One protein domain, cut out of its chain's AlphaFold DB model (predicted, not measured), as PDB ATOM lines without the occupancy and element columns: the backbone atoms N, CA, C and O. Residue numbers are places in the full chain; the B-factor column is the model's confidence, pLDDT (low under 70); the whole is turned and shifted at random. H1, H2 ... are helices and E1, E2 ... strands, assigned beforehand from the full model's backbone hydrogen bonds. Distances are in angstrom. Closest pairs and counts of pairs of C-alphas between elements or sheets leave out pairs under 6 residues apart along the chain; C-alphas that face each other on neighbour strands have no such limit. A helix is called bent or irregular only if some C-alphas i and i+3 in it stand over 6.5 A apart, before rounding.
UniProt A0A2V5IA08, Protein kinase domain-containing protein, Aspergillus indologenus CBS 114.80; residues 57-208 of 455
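AT A GLANCE: This is residues 57 to 208 of the 455 residues of the protein "Protein kinase domain-containing protein" of Aspergillus indologenus CBS 114.80 (UniProt A0A2V5IA08). A strongly twisted sheet of six strands curls round the long helix H2, which makes a helical hairpin with H1 over the same face, in two layers, helices on one face of a sheet. H3 lies off the sheet, far from the other helices, and the loop of residues 127 to 132 sticks out. The printed part has 152 residues with three named helices and six named strands, in the order E1 E2 E3 E4 H1 H2 H3 E5 E6; the sheet, E1 E2 E3 E4 E5 E6 across, is mixed. The class is mixed, helices and strands; the whole is compact, with a radius of gyration of the C-alphas of 15.9 A and spans of 50, 34 and 27 A.

HOW THE PARTS SIT: E1, residues 62 to 67, E2, residues 82 to 93, E3, residues 96 to 107, and E4, residues 115 to 122, form a meander, each strand the antiparallel neighbour of the one before. Within hydrogen-bond range are N 64 and O 90 at 2.9 A, N 91 and O 99 at 2.8 A, and N 102 and O 119 at 3.0 A. H1, residues 136 to 145, is on the sheet at a height of 8.3 A, over E4 and, only just, with 3 C-alphas, over E3. It runs across the strands, at 83 degrees to E4 on the local plane; their closest C-alphas, Phe 121 and Val 137, are 6.1 A apart. H2, residues 149 to 166, is on the same face and touches H1 with residues 149 to 156 alone, closest at the C-alphas of Leu 143 and Leu 152, 5.6 A. These two run opposite ways at a steep tilt of 39 degrees. H2 has a kink of 45 degrees near residue 159 and is only just irregular, C-alphas 159 and 162 being 6.9 A apart. H3, residues 175 to 181, is apart from H2 and only just not on the sheet, with 4 pairs of C-alphas within 10 A. E5, residues 183 to 190, is the parallel neighbour of E4, with N 118 and O 184 at 2.8 A; E4, the three helices and E5 form a strand-helix-strand unit, two parallel neighbour strands with helices between. E6, residues 196 to 200, makes a hairpin with E5, antiparallel, with N 189 and O 197 at 2.8 A. Every O i to N i+4 pair is within hydrogen-bond range in H1 and H3, and 12 of 14 are in H2.

IN THESE COORDINATES: E1 begins at C-alpha 62, (-12.911, 28.618, -1.890). E2 is 34.8 A long, E3 34.3 A, E4 22.5 A, H2 25.4 A and E5 22.4 A. H2 begins at C-alpha 149, (3.664, 33.243, -14.920), and E6 ends at C-alpha 200, (-17.022, 23.671, -22.353).

THE WHOLE: The two C-alphas farthest apart, those of Arg 130 and Asp 174, are 53.7 A apart. The printed part has no cut. The links E1 to E2 and E4 to H1 are long; in the first, residues 75 to 76 pair antiparallel with residues 82 to 83 of E2. The mean pLDDT of the printed part is 80.6, and residues 68 to 80, 109 to 112, 125 to 132 and 168 to 170 are under 70.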
ATOM      1  N   GLN A  57      -0.012  27.673   2.006       71.50
ATOM      2  CA  GLN A  57      -0.577  27.704   3.365       71.50
ATOM      3  C   GLN A  57      -1.531  28.893   3.610       71.50
ATOM      4  O   GLN A  57      -2.325  28.848   4.546       71.50
ATOM      5  N   ALA A  58      -1.460  29.932   2.774       70.31
ATOM      6  CA  ALA A  58      -2.332  31.105   2.768       70.31
ATOM      7  C   ALA A  58      -3.389  31.072   1.641       70.31
ATOM      8  O   ALA A  58      -4.047  32.084   1.395       70.31
ATOM      9  N   TRP A  59      -3.554  29.942   0.940       79.75
ATOM     10  CA  TRP A  59      -4.662  29.742   0.000       79.75
ATOM     11  C   TRP A  59      -5.928  29.372   0.780       79.75
ATOM     12  O   TRP A  59      -6.011  28.322   1.429       79.75
ATOM     13  N   GLU A  60      -6.905  30.276   0.746       71.94
ATOM     14  CA  GLU A  60      -8.171  30.148   1.467       71.94
ATOM     15  C   GLU A  60      -9.027  28.990   0.919       71.94
ATOM     16  O   GLU A  60      -8.760  28.432  -0.144       71.94
ATOM     17  N   SER A  61     -10.052  28.571   1.666       76.50
ATOM     18  CA  SER A  61     -10.947  27.498   1.207       76.50
ATOM     19  C   SER A  61     -12.091  28.085   0.381       76.50
ATOM     20  O   SER A  61     -13.060  28.578   0.951       76.50
ATOM     21  N   GLY A  62     -11.969  28.028  -0.943       74.06
ATOM     22  CA  GLY A  62     -12.911  28.618  -1.890       74.06
ATOM     23  C   GLY A  62     -12.267  28.922  -3.244       74.06
ATOM     24  O   GLY A  62     -11.182  28.431  -3.556       74.06
ATOM     25  N   ASP A  63     -12.956  29.740  -4.036       76.06
ATOM     26  CA  ASP A  63     -12.449  30.341  -5.272       76.06
ATOM     27  C   ASP A  63     -11.791  31.706  -4.981       76.06
ATOM     28  O   ASP A  63     -12.333  32.508  -4.222       76.06
ATOM     29  N   VAL A  64     -10.674  32.017  -5.645       75.94
ATOM     30  CA  VAL A  64      -9.988  33.323  -5.566       75.94
ATOM     31  C   VAL A  64      -9.607  33.793  -6.974       75.94
ATOM     32  O   VAL A  64      -9.057  33.011  -7.750       75.94
ATOM     33  N   TYR A  65      -9.855  35.064  -7.313       78.31
ATOM     34  CA  TYR A  65      -9.585  35.624  -8.647       78.31
ATOM     35  C   TYR A  65      -8.915  37.007  -8.614       78.31
ATOM     36  O   TYR A  65      -9.302  37.889  -7.849       78.31
ATOM     37  N   PHE A  66      -7.946  37.214  -9.506       75.00
ATOM     38  CA  PHE A  66      -7.239  38.472  -9.733       75.00
ATOM     39  C   PHE A  66      -7.541  39.025 -11.134       75.00
ATOM     40  O   PHE A  66      -7.424  38.311 -12.128       75.00
ATOM     41  N   ASN A  67      -7.866  40.320 -11.225       70.19
ATOM     42  CA  ASN A  67      -8.052  41.033 -12.493       70.19
ATOM     43  C   ASN A  67      -6.757  41.749 -12.911       70.19
ATOM     44  O   ASN A  67      -6.288  42.646 -12.214       70.19
ATOM     45  N   ALA A  68      -6.232  41.426 -14.092       65.38
ATOM     46  CA  ALA A  68      -5.083  42.112 -14.669       65.38
ATOM     47  C   ALA A  68      -5.446  43.545 -15.150       65.38
ATOM     48  O   ALA A  68      -6.562  43.753 -15.666       65.38
ATOM     49  N   PRO A  69      -4.512  44.521 -15.031       56.62
ATOM     50  CA  PRO A  69      -4.718  45.935 -15.378       56.62
ATOM     51  C   PRO A  69      -5.286  46.225 -16.779       56.62
ATOM     52  O   PRO A  69      -5.365  45.358 -17.658       56.62
ATOM     53  N   ARG A  70      -5.710  47.477 -17.006       56.09
ATOM     54  CA  ARG A  70      -6.237  47.923 -18.310       56.09
ATOM     55  C   ARG A  70      -5.147  48.075 -19.371       56.09
ATOM     56  O   ARG A  70      -5.406  47.755 -20.526       56.09
ATOM     57  N   ASP A  71      -3.952  48.486 -18.969       50.25
ATOM     58  CA  ASP A  71      -3.000  49.183 -19.850       50.25
ATOM     59  C   ASP A  71      -2.039  48.242 -20.599       50.25
ATOM     60  O   ASP A  71      -1.202  48.662 -21.395       50.25
ATOM     61  N   GLY A  72      -2.190  46.929 -20.400       54.81
ATOM     62  CA  GLY A  72      -1.526  45.926 -21.222       54.81
ATOM     63  C   GLY A  72      -2.135  45.869 -22.623       54.81
ATOM     64  O   GLY A  72      -3.205  45.291 -22.806       54.81
ATOM     65  N   HIS A  73      -1.442  46.406 -23.630       56.41
ATOM     66  CA  HIS A  73      -1.803  46.188 -25.035       56.41
ATOM     67  C   HIS A  73      -1.859  44.686 -25.379       56.41
ATOM     68  O   HIS A  73      -1.039  43.899 -24.898       56.41
ATOM     69  N   LEU A  74      -2.790  44.297 -26.260       57.00
ATOM     70  CA  LEU A  74      -2.835  42.947 -26.830       57.00
ATOM     71  C   LEU A  74      -1.540  42.677 -27.613       57.00
ATOM     72  O   LEU A  74      -1.219  43.410 -28.551       57.00
ATOM     73  N   ARG A  75      -0.806  41.627 -27.238       64.50
ATOM     74  CA  ARG A  75       0.456  41.221 -27.872       64.50
ATOM     75  C   ARG A  75       0.185  40.192 -28.961       64.50
ATOM     76  O   ARG A  75      -0.734  39.390 -28.827       64.50
ATOM     77  N   ALA A  76       0.978  40.221 -30.029       56.88
ATOM     78  CA  ALA A  76       0.926  39.184 -31.053       56.88
ATOM     79  C   ALA A  76       1.417  37.840 -30.487       56.88
ATOM     80  O   ALA A  76       2.420  37.796 -29.770       56.88
ATOM     81  N   ILE A  77       0.697  36.775 -30.824       66.81
ATOM     82  CA  ILE A  77       1.083  35.367 -30.670       66.81
ATOM     83  C   ILE A  77       1.456  34.846 -32.075       66.81
ATOM     84  O   ILE A  77       1.250  35.549 -33.068       66.81
ATOM     85  N   ASP A  78       2.079  33.671 -32.167       60.44
ATOM     86  CA  ASP A  78       2.789  33.185 -33.357       60.44
ATOM     87  C   ASP A  78       1.940  33.147 -34.655       60.44
ATOM     88  O   ASP A  78       2.492  33.374 -35.732       60.44
ATOM     89  N   SER A  79       0.611  32.967 -34.593       61.53
ATOM     90  CA  SER A  79      -0.286  33.061 -35.772       61.53
ATOM     91  C   SER A  79      -0.641  34.487 -36.236       61.53
ATOM     92  O   SER A  79      -1.360  34.659 -37.222       61.53
ATOM     93  N   GLY A  80      -0.202  35.531 -35.524       64.56
ATOM     94  CA  GLY A  80      -0.637  36.921 -35.725       64.56
ATOM     95  C   GLY A  80      -1.914  37.304 -34.957       64.56
ATOM     96  O   GLY A  80      -2.255  38.489 -34.881       64.56
ATOM     97  N   LEU A  81      -2.579  36.328 -34.329       74.75
ATOM     98  CA  LEU A  81      -3.613  36.527 -33.311       74.75
ATOM     99  C   LEU A  81      -3.089  37.428 -32.182       74.75
ATOM    100  O   LEU A  81      -1.931  37.319 -31.776       74.75
ATOM    101  N   ARG A  82      -3.928  38.331 -31.654       78.00
ATOM    102  CA  ARG A  82      -3.522  39.256 -30.582       78.00
ATOM    103  C   ARG A  82      -4.213  38.913 -29.272       78.00
ATOM    104  O   ARG A  82      -5.440  38.884 -29.230       78.00
ATOM    105  N   ALA A  83      -3.460  38.727 -28.192       81.94
ATOM    106  CA  ALA A  83      -4.038  38.440 -26.882       81.94
ATOM    107  C   ALA A  83      -3.280  39.074 -25.707       81.94
ATOM    108  O   ALA A  83      -2.147  39.544 -25.827       81.94
ATOM    109  N   ARG A  84      -3.923  39.065 -24.540       82.31
ATOM    110  CA  ARG A  84      -3.315  39.339 -23.231       82.31
ATOM    111  C   ARG A  84      -4.040  38.544 -22.154       82.31
ATOM    112  O   ARG A  84      -5.216  38.230 -22.317       82.31
ATOM    113  N   VAL A  85      -3.392  38.322 -21.019       82.31
ATOM    114  CA  VAL A  85      -4.094  37.864 -19.812       82.31
ATOM    115  C   VAL A  85      -4.994  38.996 -19.288       82.31
ATOM    116  O   VAL A  85      -4.567  40.151 -19.205       82.31
ATOM    117  N   SER A  86      -6.256  38.698 -18.978       81.31
ATOM    118  CA  SER A  86      -7.186  39.598 -18.266       81.31
ATOM    119  C   SER A  86      -7.320  39.290 -16.787       81.31
ATOM    120  O   SER A  86      -7.752  40.165 -16.039       81.31
ATOM    121  N   GLY A  87      -6.925  38.098 -16.365       83.94
ATOM    122  CA  GLY A  87      -6.917  37.695 -14.974       83.94
ATOM    123  C   GLY A  87      -6.564  36.228 -14.812       83.94
ATOM    124  O   GLY A  87      -6.394  35.497 -15.790       83.94
ATOM    125  N   LEU A  88      -6.421  35.808 -13.565       88.06
ATOM    126  CA  LEU A  88      -6.120  34.432 -13.189       88.06
ATOM    127  C   LEU A  88      -6.701  34.144 -11.807       88.06
ATOM    128  O   LEU A  88      -6.886  35.055 -11.000       88.06
ATOM    129  N   GLY A  89      -7.007  32.884 -11.539       89.00
ATOM    130  CA  GLY A  89      -7.614  32.464 -10.288       89.00
ATOM    131  C   GLY A  89      -7.459  30.977 -10.036       89.00
ATOM    132  O   GLY A  89      -6.878  30.245 -10.837       89.00
ATOM    133  N   HIS A  90      -7.967  30.540  -8.894       90.38
ATOM    134  CA  HIS A  90      -7.906  29.149  -8.480       90.38
ATOM    135  C   HIS A  90      -9.010  28.790  -7.495       90.38
ATOM    136  O   HIS A  90      -9.623  29.660  -6.886       90.38
ATOM    137  N   VAL A  91      -9.215  27.485  -7.341       89.81
ATOM    138  CA  VAL A  91     -10.015  26.868  -6.288       89.81
ATOM    139  C   VAL A  91      -9.053  26.141  -5.356       89.81
ATOM    140  O   VAL A  91      -8.288  25.290  -5.822       89.81
ATOM    141  N   ALA A  92      -9.097  26.418  -4.057       87.81
ATOM    142  CA  ALA A  92      -8.340  25.683  -3.046       87.81
ATOM    143  C   ALA A  92      -9.244  25.187  -1.912       87.81
ATOM    144  O   ALA A  92     -10.329  25.709  -1.662       87.81
ATOM    145  N   PHE A  93      -8.790  24.150  -1.210       86.38
ATOM    146  CA  PHE A  93      -9.423  23.656   0.006       86.38
ATOM    147  C   PHE A  93      -8.345  23.381   1.053       86.38
ATOM    148  O   PHE A  93      -7.480  22.532   0.847       86.38
ATOM    149  N   ARG A  94      -8.385  24.112   2.174       84.31
ATOM    150  CA  ARG A  94      -7.403  24.024   3.274       84.31
ATOM    151  C   ARG A  94      -5.942  24.106   2.788       84.31
ATOM    152  O   ARG A  94      -5.110  23.295   3.185       84.31
ATOM    153  N   GLY A  95      -5.652  25.053   1.893       80.81
ATOM    154  CA  GLY A  95      -4.334  25.244   1.278       80.81
ATOM    155  C   GLY A  95      -4.009  24.328   0.086       80.81
ATOM    156  O   GLY A  95      -3.051  24.589  -0.634       80.81
ATOM    157  N   ALA A  96      -4.793  23.274  -0.172       86.25
ATOM    158  CA  ALA A  96      -4.557  22.357  -1.288       86.25
ATOM    159  C   ALA A  96      -5.318  22.788  -2.554       86.25
ATOM    160  O   ALA A  96      -6.553  22.839  -2.559       86.25
ATOM    161  N   LEU A  97      -4.587  23.036  -3.646       89.69
ATOM    162  CA  LEU A  97      -5.151  23.379  -4.956       89.69
ATOM    163  C   LEU A  97      -6.105  22.289  -5.455       89.69
ATOM    164  O   LEU A  97      -5.730  21.120  -5.506       89.69
ATOM    165  N   GLN A  98      -7.311  22.678  -5.861       91.62
ATOM    166  CA  GLN A  98      -8.291  21.811  -6.525       91.62
ATOM    167  C   GLN A  98      -8.339  22.090  -8.033       91.62
ATOM    168  O   GLN A  98      -8.496  21.172  -8.831       91.62
ATOM    169  N   ALA A  99      -8.168  23.350  -8.439       92.19
ATOM    170  CA  ALA A  99      -8.048  23.764  -9.836       92.19
ATOM    171  C   ALA A  99      -7.417  25.154  -9.937       92.19
ATOM    172  O   ALA A  99      -7.532  25.942  -9.003       92.19
ATOM    173  N   ALA A 100      -6.843  25.487 -11.087       92.38
ATOM    174  CA  ALA A 100      -6.453  26.850 -11.440       92.38
ATOM    175  C   ALA A 100      -7.066  27.253 -12.789       92.38
ATOM    176  O   ALA A 100      -7.517  26.407 -13.564       92.38
ATOM    177  N   TYR A 101      -7.148  28.554 -13.056       92.19
ATOM    178  CA  TYR A 101      -7.665  29.094 -14.308       92.19
ATOM    179  C   TYR A 101      -6.986  30.406 -14.710       92.19
ATOM    180  O   TYR A 101      -6.668  31.249 -13.873       92.19
ATOM    181  N   VAL A 102      -6.789  30.590 -16.015       91.50
ATOM    182  CA  VAL A 102      -6.235  31.816 -16.616       91.50
ATOM    183  C   VAL A 102      -7.209  32.334 -17.669       91.50
ATOM    184  O   VAL A 102      -7.706  31.566 -18.491       91.50
ATOM    185  N   CYS A 103      -7.487  33.637 -17.639       89.75
ATOM    186  CA  CYS A 103      -8.357  34.315 -18.593       89.75
ATOM    187  C   CYS A 103      -7.523  35.062 -19.638       89.75
ATOM    188  O   CYS A 103      -6.687  35.900 -19.291       89.75
ATOM    189  N   PHE A 104      -7.767  34.780 -20.917       88.19
ATOM    190  CA  PHE A 104      -7.142  35.445 -22.058       88.19
ATOM    191  C   PHE A 104      -8.168  36.315 -22.785       88.19
ATOM    192  O   PHE A 104      -9.148  35.798 -23.312       88.19
ATOM    193  N   MET A 105      -7.925  37.620 -22.891       85.62
ATOM    194  CA  MET A 105      -8.645  38.465 -23.849       85.62
ATOM    195  C   MET A 105      -7.969  38.319 -25.199       85.62
ATOM    196  O   MET A 105      -6.791  38.657 -25.337       85.62
ATOM    197  N   VAL A 106      -8.716  37.824 -26.177       85.44
ATOM    198  CA  VAL A 106      -8.236  37.506 -27.521       85.44
ATOM    199  C   VAL A 106      -8.974  38.357 -28.547       85.44
ATOM    200  O   VAL A 106     -10.202  38.409 -28.536       85.44
ATOM    201  N   ARG A 107      -8.234  38.966 -29.476       81.38
ATOM    202  CA  ARG A 107      -8.766  39.524 -30.722       81.38
ATOM    203  C   ARG A 107      -8.332  38.643 -31.886       81.38
ATOM    204  O   ARG A 107      -7.140  38.542 -32.191       81.38
ATOM    205  N   LEU A 108      -9.312  38.004 -32.520       75.88
ATOM    206  CA  LEU A 108      -9.106  37.246 -33.754       75.88
ATOM    207  C   LEU A 108      -8.840  38.218 -34.919       75.88
ATOM    208  O   LEU A 108      -9.375  39.329 -34.880       75.88
ATOM    209  N   PRO A 109      -8.074  37.832 -35.959       68.31
ATOM    210  CA  PRO A 109      -7.689  38.738 -37.048       68.31
ATOM    211  C   PRO A 109      -8.860  39.453 -37.744       68.31
ATOM    212  O   PRO A 109      -8.725  40.609 -38.134       68.31
ATOM    213  N   GLU A 110     -10.012  38.786 -37.848       68.75
ATOM    214  CA  GLU A 110     -11.226  39.296 -38.503       68.75
ATOM    215  C   GLU A 110     -12.244  39.905 -37.515       68.75
ATOM    216  O   GLU A 110     -13.284  40.420 -37.922       68.75
ATOM    217  N   SER A 111     -11.973  39.871 -36.201       68.69
ATOM    218  CA  SER A 111     -12.905  40.365 -35.184       68.69
ATOM    219  C   SER A 111     -12.556  41.774 -34.712       68.69
ATOM    220  O   SER A 111     -11.491  42.019 -34.149       68.69
ATOM    221  N   VAL A 112     -13.508  42.699 -34.855       65.88
ATOM    222  CA  VAL A 112     -13.423  44.038 -34.242       65.88
ATOM    223  C   VAL A 112     -13.572  44.009 -32.714       65.88
ATOM    224  O   VAL A 112     -13.166  44.962 -32.050       65.88
ATOM    225  N   MET A 113     -14.110  42.917 -32.157       70.06
ATOM    226  CA  MET A 113     -14.307  42.718 -30.718       70.06
ATOM    227  C   MET A 113     -13.258  41.776 -30.125       70.06
ATOM    228  O   MET A 113     -12.884  40.777 -30.743       70.06
ATOM    229  N   ASP A 114     -12.854  42.052 -28.886       79.50
ATOM    230  CA  ASP A 114     -12.134  41.078 -28.064       79.50
ATOM    231  C   ASP A 114     -13.112  40.000 -27.544       79.50
ATOM    232  O   ASP A 114     -14.333  40.162 -27.565       79.50
ATOM    233  N   THR A 115     -12.599  38.873 -27.062       82.12
ATOM    234  CA  THR A 115     -13.385  37.802 -26.423       82.12
ATOM    235  C   THR A 115     -12.571  37.207 -25.279       82.12
ATOM    236  O   THR A 115     -11.382  36.944 -25.463       82.12
ATOM    237  N   GLU A 116     -13.171  37.046 -24.095       86.25
ATOM    238  CA  GLU A 116     -12.489  36.451 -22.942       86.25
ATOM    239  C   GLU A 116     -12.605  34.925 -22.984       86.25
ATOM    240  O   GLU A 116     -13.704  34.378 -22.955       86.25
ATOM    241  N   TYR A 117     -11.470  34.234 -23.021       90.25
ATOM    242  CA  TYR A 117     -11.378  32.783 -22.901       90.25
ATOM    243  C   TYR A 117     -10.832  32.428 -21.519       90.25
ATOM    244  O   TYR A 117      -9.658  32.673 -21.236       90.25
ATOM    245  N   LEU A 118     -11.668  31.841 -20.667       92.56
ATOM    246  CA  LEU A 118     -11.259  31.273 -19.386       92.56
ATOM    247  C   LEU A 118     -10.844  29.819 -19.599       92.56
ATOM    248  O   LEU A 118     -11.665  28.979 -19.969       92.56
ATOM    249  N   ILE A 119      -9.571  29.527 -19.340       95.44
ATOM    250  CA  ILE A 119      -8.985  28.194 -19.470       95.44
ATOM    251  C   ILE A 119      -8.741  27.638 -18.069       95.44
ATOM    252  O   ILE A 119      -7.839  28.095 -17.367       95.44
ATOM    253  N   ARG A 120      -9.562  26.665 -17.660       94.62
ATOM    254  CA  ARG A 120      -9.496  25.972 -16.366       94.62
ATOM    255  C   ARG A 120      -8.710  24.672 -16.488       94.62
ATOM    256  O   ARG A 120      -8.951  23.889 -17.399       94.62
ATOM    257  N   PHE A 121      -7.828  24.403 -15.537       93.69
ATOM    258  CA  PHE A 121      -7.076  23.158 -15.420       93.69
ATOM    259  C   PHE A 121      -7.220  22.616 -13.990       93.69
ATOM    260  O   PHE A 121      -6.857  23.270 -13.012       93.69
ATOM    261  N   ASP A 122      -7.839  21.439 -13.871       92.06
ATOM    262  CA  ASP A 122      -8.176  20.810 -12.589       92.06
ATOM    263  C   ASP A 122      -6.975  20.026 -12.028       92.06
ATOM    264  O   ASP A 122      -6.378  19.206 -12.729       92.06
ATOM    265  N   ASN A 123      -6.644  20.234 -10.750       90.00
ATOM    266  CA  ASN A 123      -5.572  19.514 -10.064       90.00
ATOM    267  C   ASN A 123      -6.049  18.102  -9.696       90.00
ATOM    268  O   ASN A 123      -6.575  17.868  -8.609       90.00
ATOM    269  N   SER A 124      -5.900  17.162 -10.625       78.06
ATOM    270  CA  SER A 124      -6.274  15.761 -10.423       78.06
ATOM    271  C   SER A 124      -5.030  14.932 -10.081       78.06
ATOM    272  O   SER A 124      -4.346  14.502 -11.012       78.06
ATOM    273  N   PRO A 125      -4.712  14.679  -8.793       62.59
ATOM    274  CA  PRO A 125      -3.497  13.971  -8.391       62.59
ATOM    275  C   PRO A 125      -3.517  12.515  -8.875       62.59
ATOM    276  O   PRO A 125      -4.061  11.615  -8.231       62.59
ATOM    277  N   ARG A 126      -2.904  12.272 -10.037       59.50
ATOM    278  CA  ARG A 126      -2.692  10.925 -10.575       59.50
ATOM    279  C   ARG A 126      -1.579  10.240  -9.771       59.50
ATOM    280  O   ARG A 126      -0.565  10.880  -9.488       59.50
ATOM    281  N   PRO A 127      -1.709   8.948  -9.418       53.47
ATOM    282  CA  PRO A 127      -0.618   8.224  -8.776       53.47
ATOM    283  C   PRO A 127       0.598   8.212  -9.708       53.47
ATOM    284  O   PRO A 127       0.479   7.851 -10.880       53.47
ATOM    285  N   ALA A 128       1.759   8.621  -9.190       51.09
ATOM    286  CA  ALA A 128       2.968   8.836  -9.979       51.09
ATOM    287  C   ALA A 128       3.527   7.519 -10.555       51.09
ATOM    288  O   ALA A 128       4.375   6.850  -9.958       51.09
ATOM    289  N   LEU A 129       3.051   7.152 -11.747       56.72
ATOM    290  CA  LEU A 129       3.595   6.061 -12.545       56.72
ATOM    291  C   LEU A 129       5.029   6.417 -12.949       56.72
ATOM    292  O   LEU A 129       5.254   7.261 -13.821       56.72
ATOM    293  N   ARG A 130       6.004   5.766 -12.302       49.22
ATOM    294  CA  ARG A 130       7.428   5.904 -12.635       49.22
ATOM    295  C   ARG A 130       7.613   5.757 -14.150       49.22
ATOM    296  O   ARG A 130       7.132   4.791 -14.739       49.22
ATOM    297  N   ASN A 131       8.344   6.703 -14.739       60.03
ATOM    298  CA  ASN A 131       8.671   6.814 -16.166       60.03
ATOM    299  C   ASN A 131       7.585   7.423 -17.085       60.03
ATOM    300  O   ASN A 131       7.766   7.395 -18.301       60.03
ATOM    301  N   GLN A 132       6.500   8.016 -16.566       66.50
ATOM    302  CA  GLN A 132       5.635   8.893 -17.376       66.50
ATOM    303  C   GLN A 132       6.079  10.363 -17.292       66.50
ATOM    304  O   GLN A 132       6.446  10.855 -16.227       66.50
ATOM    305  N   LYS A 133       6.045  11.064 -18.433       75.25
ATOM    306  CA  LYS A 133       6.269  12.516 -18.517       75.25
ATOM    307  C   LYS A 133       5.046  13.259 -17.942       75.25
ATOM    308  O   LYS A 133       3.930  12.838 -18.254       75.25
ATOM    309  N   PRO A 134       5.217  14.356 -17.174       82.75
ATOM    310  CA  PRO A 134       4.100  15.200 -16.742       82.75
ATOM    311  C   PRO A 134       3.297  15.713 -17.941       82.75
ATOM    312  O   PRO A 134       3.880  16.185 -18.921       82.75
ATOM    313  N   SER A 135       1.969  15.638 -17.880       89.06
ATOM    314  CA  SER A 135       1.097  16.162 -18.933       89.06
ATOM    315  C   SER A 135       1.098  17.693 -18.958       89.06
ATOM    316  O   SER A 135       1.591  18.346 -18.039       89.06
ATOM    317  N   VAL A 136       0.514  18.290 -20.000       91.06
ATOM    318  CA  VAL A 136       0.374  19.753 -20.105       91.06
ATOM    319  C   VAL A 136      -0.401  20.335 -18.915       91.06
ATOM    320  O   VAL A 136      -0.058  21.415 -18.446       91.06
ATOM    321  N   VAL A 137      -1.397  19.615 -18.384       92.12
ATOM    322  CA  VAL A 137      -2.152  20.039 -17.190       92.12
ATOM    323  C   VAL A 137      -1.274  20.011 -15.942       92.12
ATOM    324  O   VAL A 137      -1.265  20.994 -15.207       92.12
ATOM    325  N   ASP A 138      -0.489  18.949 -15.743       90.12
ATOM    326  CA  ASP A 138       0.433  18.844 -14.603       90.12
ATOM    327  C   ASP A 138       1.476  19.980 -14.653       90.12
ATOM    328  O   ASP A 138       1.675  20.690 -13.673       90.12
ATOM    329  N   GLN A 139       2.040  20.246 -15.838       91.62
ATOM    330  CA  GLN A 139       2.954  21.371 -16.075       91.62
ATOM    331  C   GLN A 139       2.292  22.735 -15.796       91.62
ATOM    332  O   GLN A 139       2.933  23.623 -15.238       91.62
ATOM    333  N   CYS A 140       1.014  22.925 -16.146       93.38
ATOM    334  CA  CYS A 140       0.289  24.160 -15.824       93.38
ATOM    335  C   CYS A 140       0.053  24.318 -14.313       93.38
ATOM    336  O   CYS A 140       0.199  25.421 -13.790       93.38
ATOM    337  N   ILE A 141      -0.269  23.230 -13.602       92.38
ATOM    338  CA  ILE A 141      -0.412  23.215 -12.139       92.38
ATOM    339  C   ILE A 141       0.923  23.539 -11.453       92.38
ATOM    340  O   ILE A 141       0.955  24.398 -10.569       92.38
ATOM    341  N   ASP A 142       2.022  22.922 -11.889       90.31
ATOM    342  CA  ASP A 142       3.367  23.164 -11.358       90.31
ATOM    343  C   ASP A 142       3.801  24.625 -11.547       90.31
ATOM    344  O   ASP A 142       4.222  25.271 -10.586       90.31
ATOM    345  N   LEU A 143       3.657  25.173 -12.761       90.69
ATOM    346  CA  LEU A 143       4.051  26.551 -13.080       90.69
ATOM    347  C   LEU A 143       3.163  27.594 -12.383       90.69
ATOM    348  O   LEU A 143       3.677  28.604 -11.906       90.69
ATOM    349  N   TYR A 144       1.853  27.344 -12.262       90.06
ATOM    350  CA  TYR A 144       0.946  28.184 -11.468       90.06
ATOM    351  C   TYR A 144       1.365  28.196  -9.991       90.06
ATOM    352  O   TYR A 144       1.482  29.252  -9.373       90.06
ATOM    353  N   THR A 145       1.663  27.019  -9.437       88.00
ATOM    354  CA  THR A 145       2.077  26.842  -8.036       88.00
ATOM    355  C   THR A 145       3.423  27.504  -7.730       88.00
ATOM    356  O   THR A 145       3.621  28.024  -6.633       88.00
ATOM    357  N   GLN A 146       4.339  27.519  -8.699       87.06
ATOM    358  CA  GLN A 146       5.642  28.188  -8.617       87.06
ATOM    359  C   GLN A 146       5.579  29.698  -8.925       87.06
ATOM    360  O   GLN A 146       6.602  30.376  -8.841       87.06
ATOM    361  N   GLN A 147       4.402  30.231  -9.282       84.25
ATOM    362  CA  GLN A 147       4.209  31.600  -9.787       84.25
ATOM    363  C   GLN A 147       5.083  31.932 -11.019       84.25
ATOM    364  O   GLN A 147       5.456  33.080 -11.264       84.25
ATOM    365  N   SER A 148       5.400  30.917 -11.830       86.38
ATOM    366  CA  SER A 148       6.163  31.020 -13.082       86.38
ATOM    367  C   SER A 148       5.258  31.500 -14.222       86.38
ATOM    368  O   SER A 148       4.930  30.769 -15.159       86.38
ATOM    369  N   TRP A 149       4.758  32.732 -14.092       84.69
ATOM    370  CA  TRP A 149       3.664  33.243 -14.920       84.69
ATOM    371  C   TRP A 149       4.009  33.349 -16.407       84.69
ATOM    372  O   TRP A 149       3.165  33.046 -17.247       84.69
ATOM    373  N   ALA A 150       5.231  33.750 -16.760       81.50
ATOM    374  CA  ALA A 150       5.621  33.908 -18.161       81.50
ATOM    375  C   ALA A 150       5.712  32.555 -18.884       81.50
ATOM    376  O   ALA A 150       5.280  32.427 -20.032       81.50
ATOM    377  N   GLU A 151       6.211  31.537 -18.187       86.19
ATOM    378  CA  GLU A 151       6.260  30.145 -18.619       86.19
ATOM    379  C   GLU A 151       4.842  29.571 -18.742       86.19
ATOM    380  O   GLU A 151       4.502  29.019 -19.789       86.19
ATOM    381  N   LEU A 152       3.991  29.771 -17.726       89.81
ATOM    382  CA  LEU A 152       2.592  29.328 -17.724       89.81
ATOM    383  C   LEU A 152       1.801  29.939 -18.887       89.81
ATOM    384  O   LEU A 152       1.122  29.220 -19.619       89.81
ATOM    385  N   PHE A 153       1.895  31.256 -19.085       87.75
ATOM    386  CA  PHE A 153       1.174  31.945 -20.154       87.75
ATOM    387  C   PHE A 153       1.693  31.542 -21.539       87.75
ATOM    388  O   PHE A 153       0.889  31.411 -22.454       87.75
ATOM    389  N   SER A 154       3.000  31.286 -21.692       85.50
ATOM    390  CA  SER A 154       3.615  30.786 -22.934       85.50
ATOM    391  C   SER A 154       3.220  29.337 -23.259       85.50
ATOM    392  O   SER A 154       2.977  28.997 -24.421       85.50
ATOM    393  N   LEU A 155       3.111  28.479 -22.239       90.06
ATOM    394  CA  LEU A 155       2.614  27.111 -22.378       90.06
ATOM    395  C   LEU A 155       1.133  27.115 -22.779       90.06
ATOM    396  O   LEU A 155       0.775  26.566 -23.822       90.06
ATOM    397  N   LEU A 156       0.284  27.787 -21.995       91.38
ATOM    398  CA  LEU A 156      -1.152  27.869 -22.255       91.38
ATOM    399  C   LEU A 156      -1.457  28.520 -23.608       91.38
ATOM    400  O   LEU A 156      -2.267  27.971 -24.352       91.38
ATOM    401  N   SER A 157      -0.803  29.629 -23.977       87.00
ATOM    402  CA  SER A 157      -1.102  30.322 -25.238       87.00
ATOM    403  C   SER A 157      -0.883  29.430 -26.459       87.00
ATOM    404  O   SER A 157      -1.738  29.400 -27.340       87.00
ATOM    405  N   ARG A 158       0.203  28.640 -26.481       87.75
ATOM    406  CA  ARG A 158       0.497  27.688 -27.567       87.75
ATOM    407  C   ARG A 158      -0.581  26.611 -27.700       87.75
ATOM    408  O   ARG A 158      -0.951  26.243 -28.809       87.75
ATOM    409  N   HIS A 159      -1.076  26.094 -26.579       90.69
ATOM    410  CA  HIS A 159      -2.093  25.042 -26.586       90.69
ATOM    411  C   HIS A 159      -3.514  25.569 -26.836       90.69
ATOM    412  O   HIS A 159      -4.342  24.827 -27.356       90.69
ATOM    413  N   CYS A 160      -3.799  26.834 -26.508       91.69
ATOM    414  CA  CYS A 160      -5.118  27.448 -26.692       91.69
ATOM    415  C   CYS A 160      -5.287  28.163 -28.044       91.69
ATOM    416  O   CYS A 160      -6.418  28.380 -28.470       91.69
ATOM    417  N   GLU A 161      -4.209  28.499 -28.758       88.06
ATOM    418  CA  GLU A 161      -4.283  29.145 -30.077       88.06
ATOM    419  C   GLU A 161      -5.165  28.384 -31.099       88.06
ATOM    420  O   GLU A 161      -6.011  29.029 -31.725       88.06
ATOM    421  N   PRO A 162      -5.116  27.036 -31.213       89.44
ATOM    422  CA  PRO A 162      -6.050  26.292 -32.061       89.44
ATOM    423  C   PRO A 162      -7.519  26.415 -31.630       89.44
ATOM    424  O   PRO A 162      -8.397  26.456 -32.490       89.44
ATOM    425  N   LEU A 163      -7.809  26.505 -30.324       90.44
ATOM    426  CA  LEU A 163      -9.164  26.747 -29.809       90.44
ATOM    427  C   LEU A 163      -9.642  28.151 -30.197       90.44
ATOM    428  O   LEU A 163     -10.755  28.306 -30.695       90.44
ATOM    429  N   PHE A 164      -8.800  29.169 -30.005       87.75
ATOM    430  CA  PHE A 164      -9.143  30.551 -30.335       87.75
ATOM    431  C   PHE A 164      -9.463  30.722 -31.829       87.75
ATOM    432  O   PHE A 164     -10.412  31.418 -32.173       87.75
ATOM    433  N   LEU A 165      -8.698  30.062 -32.707       84.50
ATOM    434  CA  LEU A 165      -8.877  30.127 -34.163       84.50
ATOM    435  C   LEU A 165     -10.034  29.255 -34.690       84.50
ATOM    436  O   LEU A 165     -10.554  29.548 -35.762       84.50
ATOM    437  N   SER A 166     -10.434  28.198 -33.974       83.12
ATOM    438  CA  SER A 166     -11.518  27.288 -34.396       83.12
ATOM    439  C   SER A 166     -12.877  27.566 -33.747       83.12
ATOM    440  O   SER A 166     -13.889  27.038 -34.207       83.12
ATOM    441  N   THR A 167     -12.927  28.403 -32.705       75.44
ATOM    442  CA  THR A 167     -14.181  28.842 -32.077       75.44
ATOM    443  C   THR A 167     -15.038  29.596 -33.108       75.44
ATOM    444  O   THR A 167     -14.581  30.618 -33.623       75.44
ATOM    445  N   PRO A 168     -16.272  29.152 -33.426       64.50
ATOM    446  CA  PRO A 168     -17.105  29.829 -34.417       64.50
ATOM    447  C   PRO A 168     -17.528  31.218 -33.933       64.50
ATOM    448  O   PRO A 168     -18.261  31.349 -32.955       64.50
ATOM    449  N   VAL A 169     -17.086  32.265 -34.633       62.28
ATOM    450  CA  VAL A 169     -17.399  33.655 -34.287       62.28
ATOM    451  C   VAL A 169     -18.292  34.285 -35.349       62.28
ATOM    452  O   VAL A 169     -17.831  34.927 -36.290       62.28
ATOM    453  N   ALA A 170     -19.603  34.161 -35.146       64.06
ATOM    454  CA  ALA A 170     -20.530  35.135 -35.701       64.06
ATOM    455  C   ALA A 170     -20.285  36.510 -35.032       64.06
ATOM    456  O   ALA A 170     -20.005  36.574 -33.824       64.06
ATOM    457  N   PRO A 171     -20.398  37.630 -35.767       70.06
ATOM    458  CA  PRO A 171     -20.590  38.931 -35.143       70.06
ATOM    459  C   PRO A 171     -21.859  38.891 -34.270       70.06
ATOM    460  O   PRO A 171     -22.877  38.378 -34.740       70.06
ATOM    461  N   PRO A 172     -21.826  39.394 -33.020       76.12
ATOM    462  CA  PRO A 172     -23.040  39.530 -32.224       76.12
ATOM    463  C   PRO A 172     -23.988  40.497 -32.935       76.12
ATOM    464  O   PRO A 172     -23.557  41.543 -33.425       76.12
ATOM    465  N   GLN A 173     -25.258  40.111 -33.037       83.12
ATOM    466  CA  GLN A 173     -26.280  40.850 -33.792       83.12
ATOM    467  C   GLN A 173     -27.018  41.867 -32.911       83.12
ATOM    468  O   GLN A 173     -27.636  42.799 -33.415       83.12
ATOM    469  N   ASP A 174     -26.915  41.688 -31.596       88.56
ATOM    470  CA  ASP A 174     -27.623  42.407 -30.545       88.56
ATOM    471  C   ASP A 174     -26.763  42.439 -29.263       88.56
ATOM    472  O   ASP A 174     -25.640  41.918 -29.215       88.56
ATOM    473  N   LEU A 175     -27.281  43.075 -28.211       90.00
ATOM    474  CA  LEU A 175     -26.601  43.155 -26.921       90.00
ATOM    475  C   LEU A 175     -26.523  41.792 -26.207       90.00
ATOM    476  O   LEU A 175     -25.516  41.497 -25.568       90.00
ATOM    477  N   GLU A 176     -27.549  40.946 -26.297       88.31
ATOM    478  CA  GLU A 176     -27.592  39.684 -25.547       88.31
ATOM    479  C   GLU A 176     -26.564  38.671 -26.076       88.31
ATOM    480  O   GLU A 176     -25.776  38.124 -25.306       88.31
ATOM    481  N   SER A 177     -26.458  38.511 -27.396       85.75
ATOM    482  CA  SER A 177     -25.418  37.704 -28.047       85.75
ATOM    483  C   SER A 177     -24.000  38.230 -27.779       85.75
ATOM    484  O   SER A 177     -23.070  37.428 -27.649       85.75
ATOM    485  N   TYR A 178     -23.813  39.545 -27.609       85.50
ATOM    486  CA  TYR A 178     -22.541  40.115 -27.143       85.50
ATOM    487  C   TYR A 178     -22.223  39.702 -25.698       85.50
ATOM    488  O   TYR A 178     -21.095  39.306 -25.400       85.50
ATOM    489  N   LEU A 179     -23.212  39.759 -24.802       82.88
ATOM    490  CA  LEU A 179     -23.063  39.431 -23.379       82.88
ATOM    491  C   LEU A 179     -22.912  37.927 -23.105       82.88
ATOM    492  O   LEU A 179     -22.212  37.547 -22.164       82.88
ATOM    493  N   ILE A 180     -23.492  37.077 -23.956       78.19
ATOM    494  CA  ILE A 180     -23.230  35.632 -24.000       78.19
ATOM    495  C   ILE A 180     -21.797  35.377 -24.482       78.19
ATOM    496  O   ILE A 180     -21.054  34.623 -23.853       78.19
ATOM    497  N   ARG A 181     -21.366  36.042 -25.562       75.06
ATOM    498  CA  ARG A 181     -20.012  35.885 -26.114       75.06
ATOM    499  C   ARG A 181     -18.910  36.449 -25.206       75.06
ATOM    500  O   ARG A 181     -17.761  36.036 -25.350       75.06
ATOM    501  N   SER A 182     -19.205  37.381 -24.294       70.81
ATOM    502  CA  SER A 182     -18.164  38.153 -23.593       70.81
ATOM    503  C   SER A 182     -17.178  37.297 -22.787       70.81
ATOM    504  O   SER A 182     -16.037  37.724 -22.609       70.81
ATOM    505  N   ARG A 183     -17.590  36.105 -22.323       81.00
ATOM    506  CA  ARG A 183     -16.727  35.118 -21.656       81.00
ATOM    507  C   ARG A 183     -17.085  33.688 -22.065       81.00
ATOM    508  O   ARG A 183     -18.176  33.216 -21.765       81.00
ATOM    509  N   LEU A 184     -16.124  32.972 -22.641       87.00
ATOM    510  CA  LEU A 184     -16.207  31.548 -22.965       87.00
ATOM    511  C   LEU A 184     -15.336  30.746 -21.985       87.00
ATOM    512  O   LEU A 184     -14.172  31.088 -21.780       87.00
ATOM    513  N   CYS A 185     -15.884  29.696 -21.371       90.88
ATOM    514  CA  CYS A 185     -15.197  28.905 -20.342       90.88
ATOM    515  C   CYS A 185     -14.928  27.474 -20.818       90.88
ATOM    516  O   CYS A 185     -15.850  26.768 -21.229       90.88
ATOM    517  N   PHE A 186     -13.669  27.040 -20.726       94.38
ATOM    518  CA  PHE A 186     -13.226  25.717 -21.155       94.38
ATOM    519  C   PHE A 186     -12.336  25.041 -20.108       94.38
ATOM    520  O   PHE A 186     -11.409  25.652 -19.571       94.38
ATOM    521  N   ARG A 187     -12.562  23.747 -19.880       95.12
ATOM    522  CA  ARG A 187     -11.653  22.852 -19.159       95.12
ATOM    523  C   ARG A 187     -10.596  22.299 -20.118       95.12
ATOM    524  O   ARG A 187     -10.931  21.741 -21.161       95.12
ATOM    525  N   LEU A 188      -9.333  22.408 -19.721       95.06
ATOM    526  CA  LEU A 188      -8.168  21.813 -20.365       95.06
ATOM    527  C   LEU A 188      -8.067  20.325 -19.987       95.06
ATOM    528  O   LEU A 188      -7.819  19.985 -18.830       95.06
ATOM    529  N   ILE A 189      -8.249  19.437 -20.962       93.06
ATOM    530  CA  ILE A 189      -8.169  17.981 -20.794       93.06
ATOM    531  C   ILE A 189      -6.813  17.477 -21.313       93.06
ATOM    532  O   ILE A 189      -6.497  17.707 -22.484       93.06
ATOM    533  N   PRO A 190      -6.008  16.765 -20.500       90.62
ATOM    534  CA  PRO A 190      -4.704  16.271 -20.922       90.62
ATOM    535  C   PRO A 190      -4.845  14.977 -21.731       90.62
ATOM    536  O   PRO A 190      -5.382  13.980 -21.242       90.62
ATOM    537  N   GLN A 191      -4.317  14.984 -22.954       87.81
ATOM    538  CA  GLN A 191      -4.310  13.840 -23.866       87.81
ATOM    539  C   GLN A 191      -2.918  13.178 -23.913       87.81
ATOM    540  O   GLN A 191      -2.021  13.488 -23.125       87.81
ATOM    541  N   ARG A 192      -2.729  12.207 -24.816       80.44
ATOM    542  CA  ARG A 192      -1.422  11.560 -25.041       80.44
ATOM    543  C   ARG A 192      -0.461  12.501 -25.785       80.44
ATOM    544  O   ARG A 192      -0.891  13.432 -26.460       80.44
ATOM    545  N   ASN A 193       0.838  12.212 -25.706       80.06
ATOM    546  CA  ASN A 193       1.894  12.857 -26.500       80.06
ATOM    547  C   ASN A 193       1.895  14.401 -26.414       80.06
ATOM    548  O   ASN A 193       1.954  15.070 -27.439       80.06
ATOM    549  N   ASP A 194       1.786  14.953 -25.201       81.88
ATOM    550  CA  ASP A 194       1.746  16.405 -24.932       81.88
ATOM    551  C   ASP A 194       0.602  17.180 -25.626       81.88
ATOM    552  O   ASP A 194       0.637  18.407 -25.713       81.88
ATOM    553  N   THR A 195      -0.435  16.490 -26.112       87.62
ATOM    554  CA  THR A 195      -1.627  17.135 -26.687       87.62
ATOM    555  C   THR A 195      -2.703  17.390 -25.626       87.62
ATOM    556  O   THR A 195      -2.661  16.848 -24.517       87.62
ATOM    557  N   VAL A 196      -3.679  18.235 -25.962       92.44
ATOM    558  CA  VAL A 196      -4.817  18.588 -25.100       92.44
ATOM    559  C   VAL A 196      -6.106  18.681 -25.915       92.44
ATOM    560  O   VAL A 196      -6.064  18.900 -27.125       92.44
ATOM    561  N   THR A 197      -7.247  18.561 -25.243       93.94
ATOM    562  CA  THR A 197      -8.565  18.945 -25.773       93.94
ATOM    563  C   THR A 197      -9.249  19.924 -24.824       93.94
ATOM    564  O   THR A 197      -8.859  20.043 -23.663       93.94
ATOM    565  N   PHE A 198     -10.269  20.624 -25.315       94.75
ATOM    566  CA  PHE A 198     -11.019  21.618 -24.552       94.75
ATOM    567  C   PHE A 198     -12.490  21.218 -24.472       94.75
ATOM    568  O   PHE A 198     -13.127  20.995 -25.499       94.75
ATOM    569  N   GLU A 199     -13.025  21.139 -23.258       93.81
ATOM    570  CA  GLU A 199     -14.443  20.867 -22.999       93.81
ATOM    571  C   GLU A 199     -15.109  22.134 -22.451       93.81
ATOM    572  O   GLU A 199     -14.560  22.725 -21.518       93.81
ATOM    573  N   PRO A 200     -16.274  22.575 -22.963       92.56
ATOM    574  CA  PRO A 200     -17.022  23.671 -22.353       92.56
ATOM    575  C   PRO A 200     -17.320  23.377 -20.877       92.56
ATOM    576  O   PRO A 200     -17.776  22.282 -20.540       92.56
ATOM    577  N   CYS A 201     -17.070  24.339 -19.990       90.00
ATOM    578  CA  CYS A 201     -17.319  24.185 -18.557       90.00
ATOM    579  C   CYS A 201     -18.125  25.365 -17.991       90.00
ATOM    580  O   CYS A 201     -18.111  26.449 -18.575       90.00
ATOM    581  N   PRO A 202     -18.801  25.195 -16.838       86.12
ATOM    582  CA  PRO A 202     -19.405  26.315 -16.126       86.12
ATOM    583  C   PRO A 202     -18.383  27.409 -15.801       86.12
ATOM    584  O   PRO A 202     -17.190  27.139 -15.615       86.12
ATOM    585  N   VAL A 203     -18.870  28.643 -15.690       82.38
ATOM    586  CA  VAL A 203     -18.097  29.766 -15.151       82.38
ATOM    587  C   VAL A 203     -17.796  29.484 -13.664       82.38
ATOM    588  O   VAL A 203     -18.702  29.031 -12.961       82.38
ATOM    589  N   PRO A 204     -16.569  29.716 -13.150       80.50
ATOM    590  CA  PRO A 204     -16.275  29.560 -11.721       80.50
ATOM    591  C   PRO A 204     -17.182  30.446 -10.846       80.50
ATOM    592  O   PRO A 204     -17.502  31.550 -11.283       80.50
ATOM    593  N   PRO A 205     -17.574  30.036  -9.623       76.00
ATOM    594  CA  PRO A 205     -18.539  30.776  -8.799       76.00
ATOM    595  C   PRO A 205     -18.215  32.260  -8.562       76.00
ATOM    596  O   PRO A 205     -19.109  33.089  -8.648       76.00
ATOM    597  N   THR A 206     -16.945  32.629  -8.362       72.12
ATOM    598  CA  THR A 206     -16.490  34.036  -8.215       72.12
ATOM    599  C   THR A 206     -16.541  34.866  -9.501       72.12
ATOM    600  O   THR A 206     -16.293  36.072  -9.479       72.12
ATOM    601  N   LEU A 207     -16.812  34.223 -10.636       74.06
ATOM    602  CA  LEU A 207     -16.926  34.823 -11.964       74.06
ATOM    603  C   LEU A 207     -18.311  34.635 -12.590       74.06
ATOM    604  O   LEU A 207     -18.594  35.255 -13.622       74.06
ATOM    605  N   ALA A 208     -19.150  33.787 -11.991       74.44
ATOM    606  CA  ALA A 208     -20.573  33.727 -12.257       74.44
ATOM    607  C   ALA A 208     -21.234  35.039 -11.803       74.44
ATOM    608  O   ALA A 208     -20.694  35.781 -10.982       74.44
TER     609      ALA A 208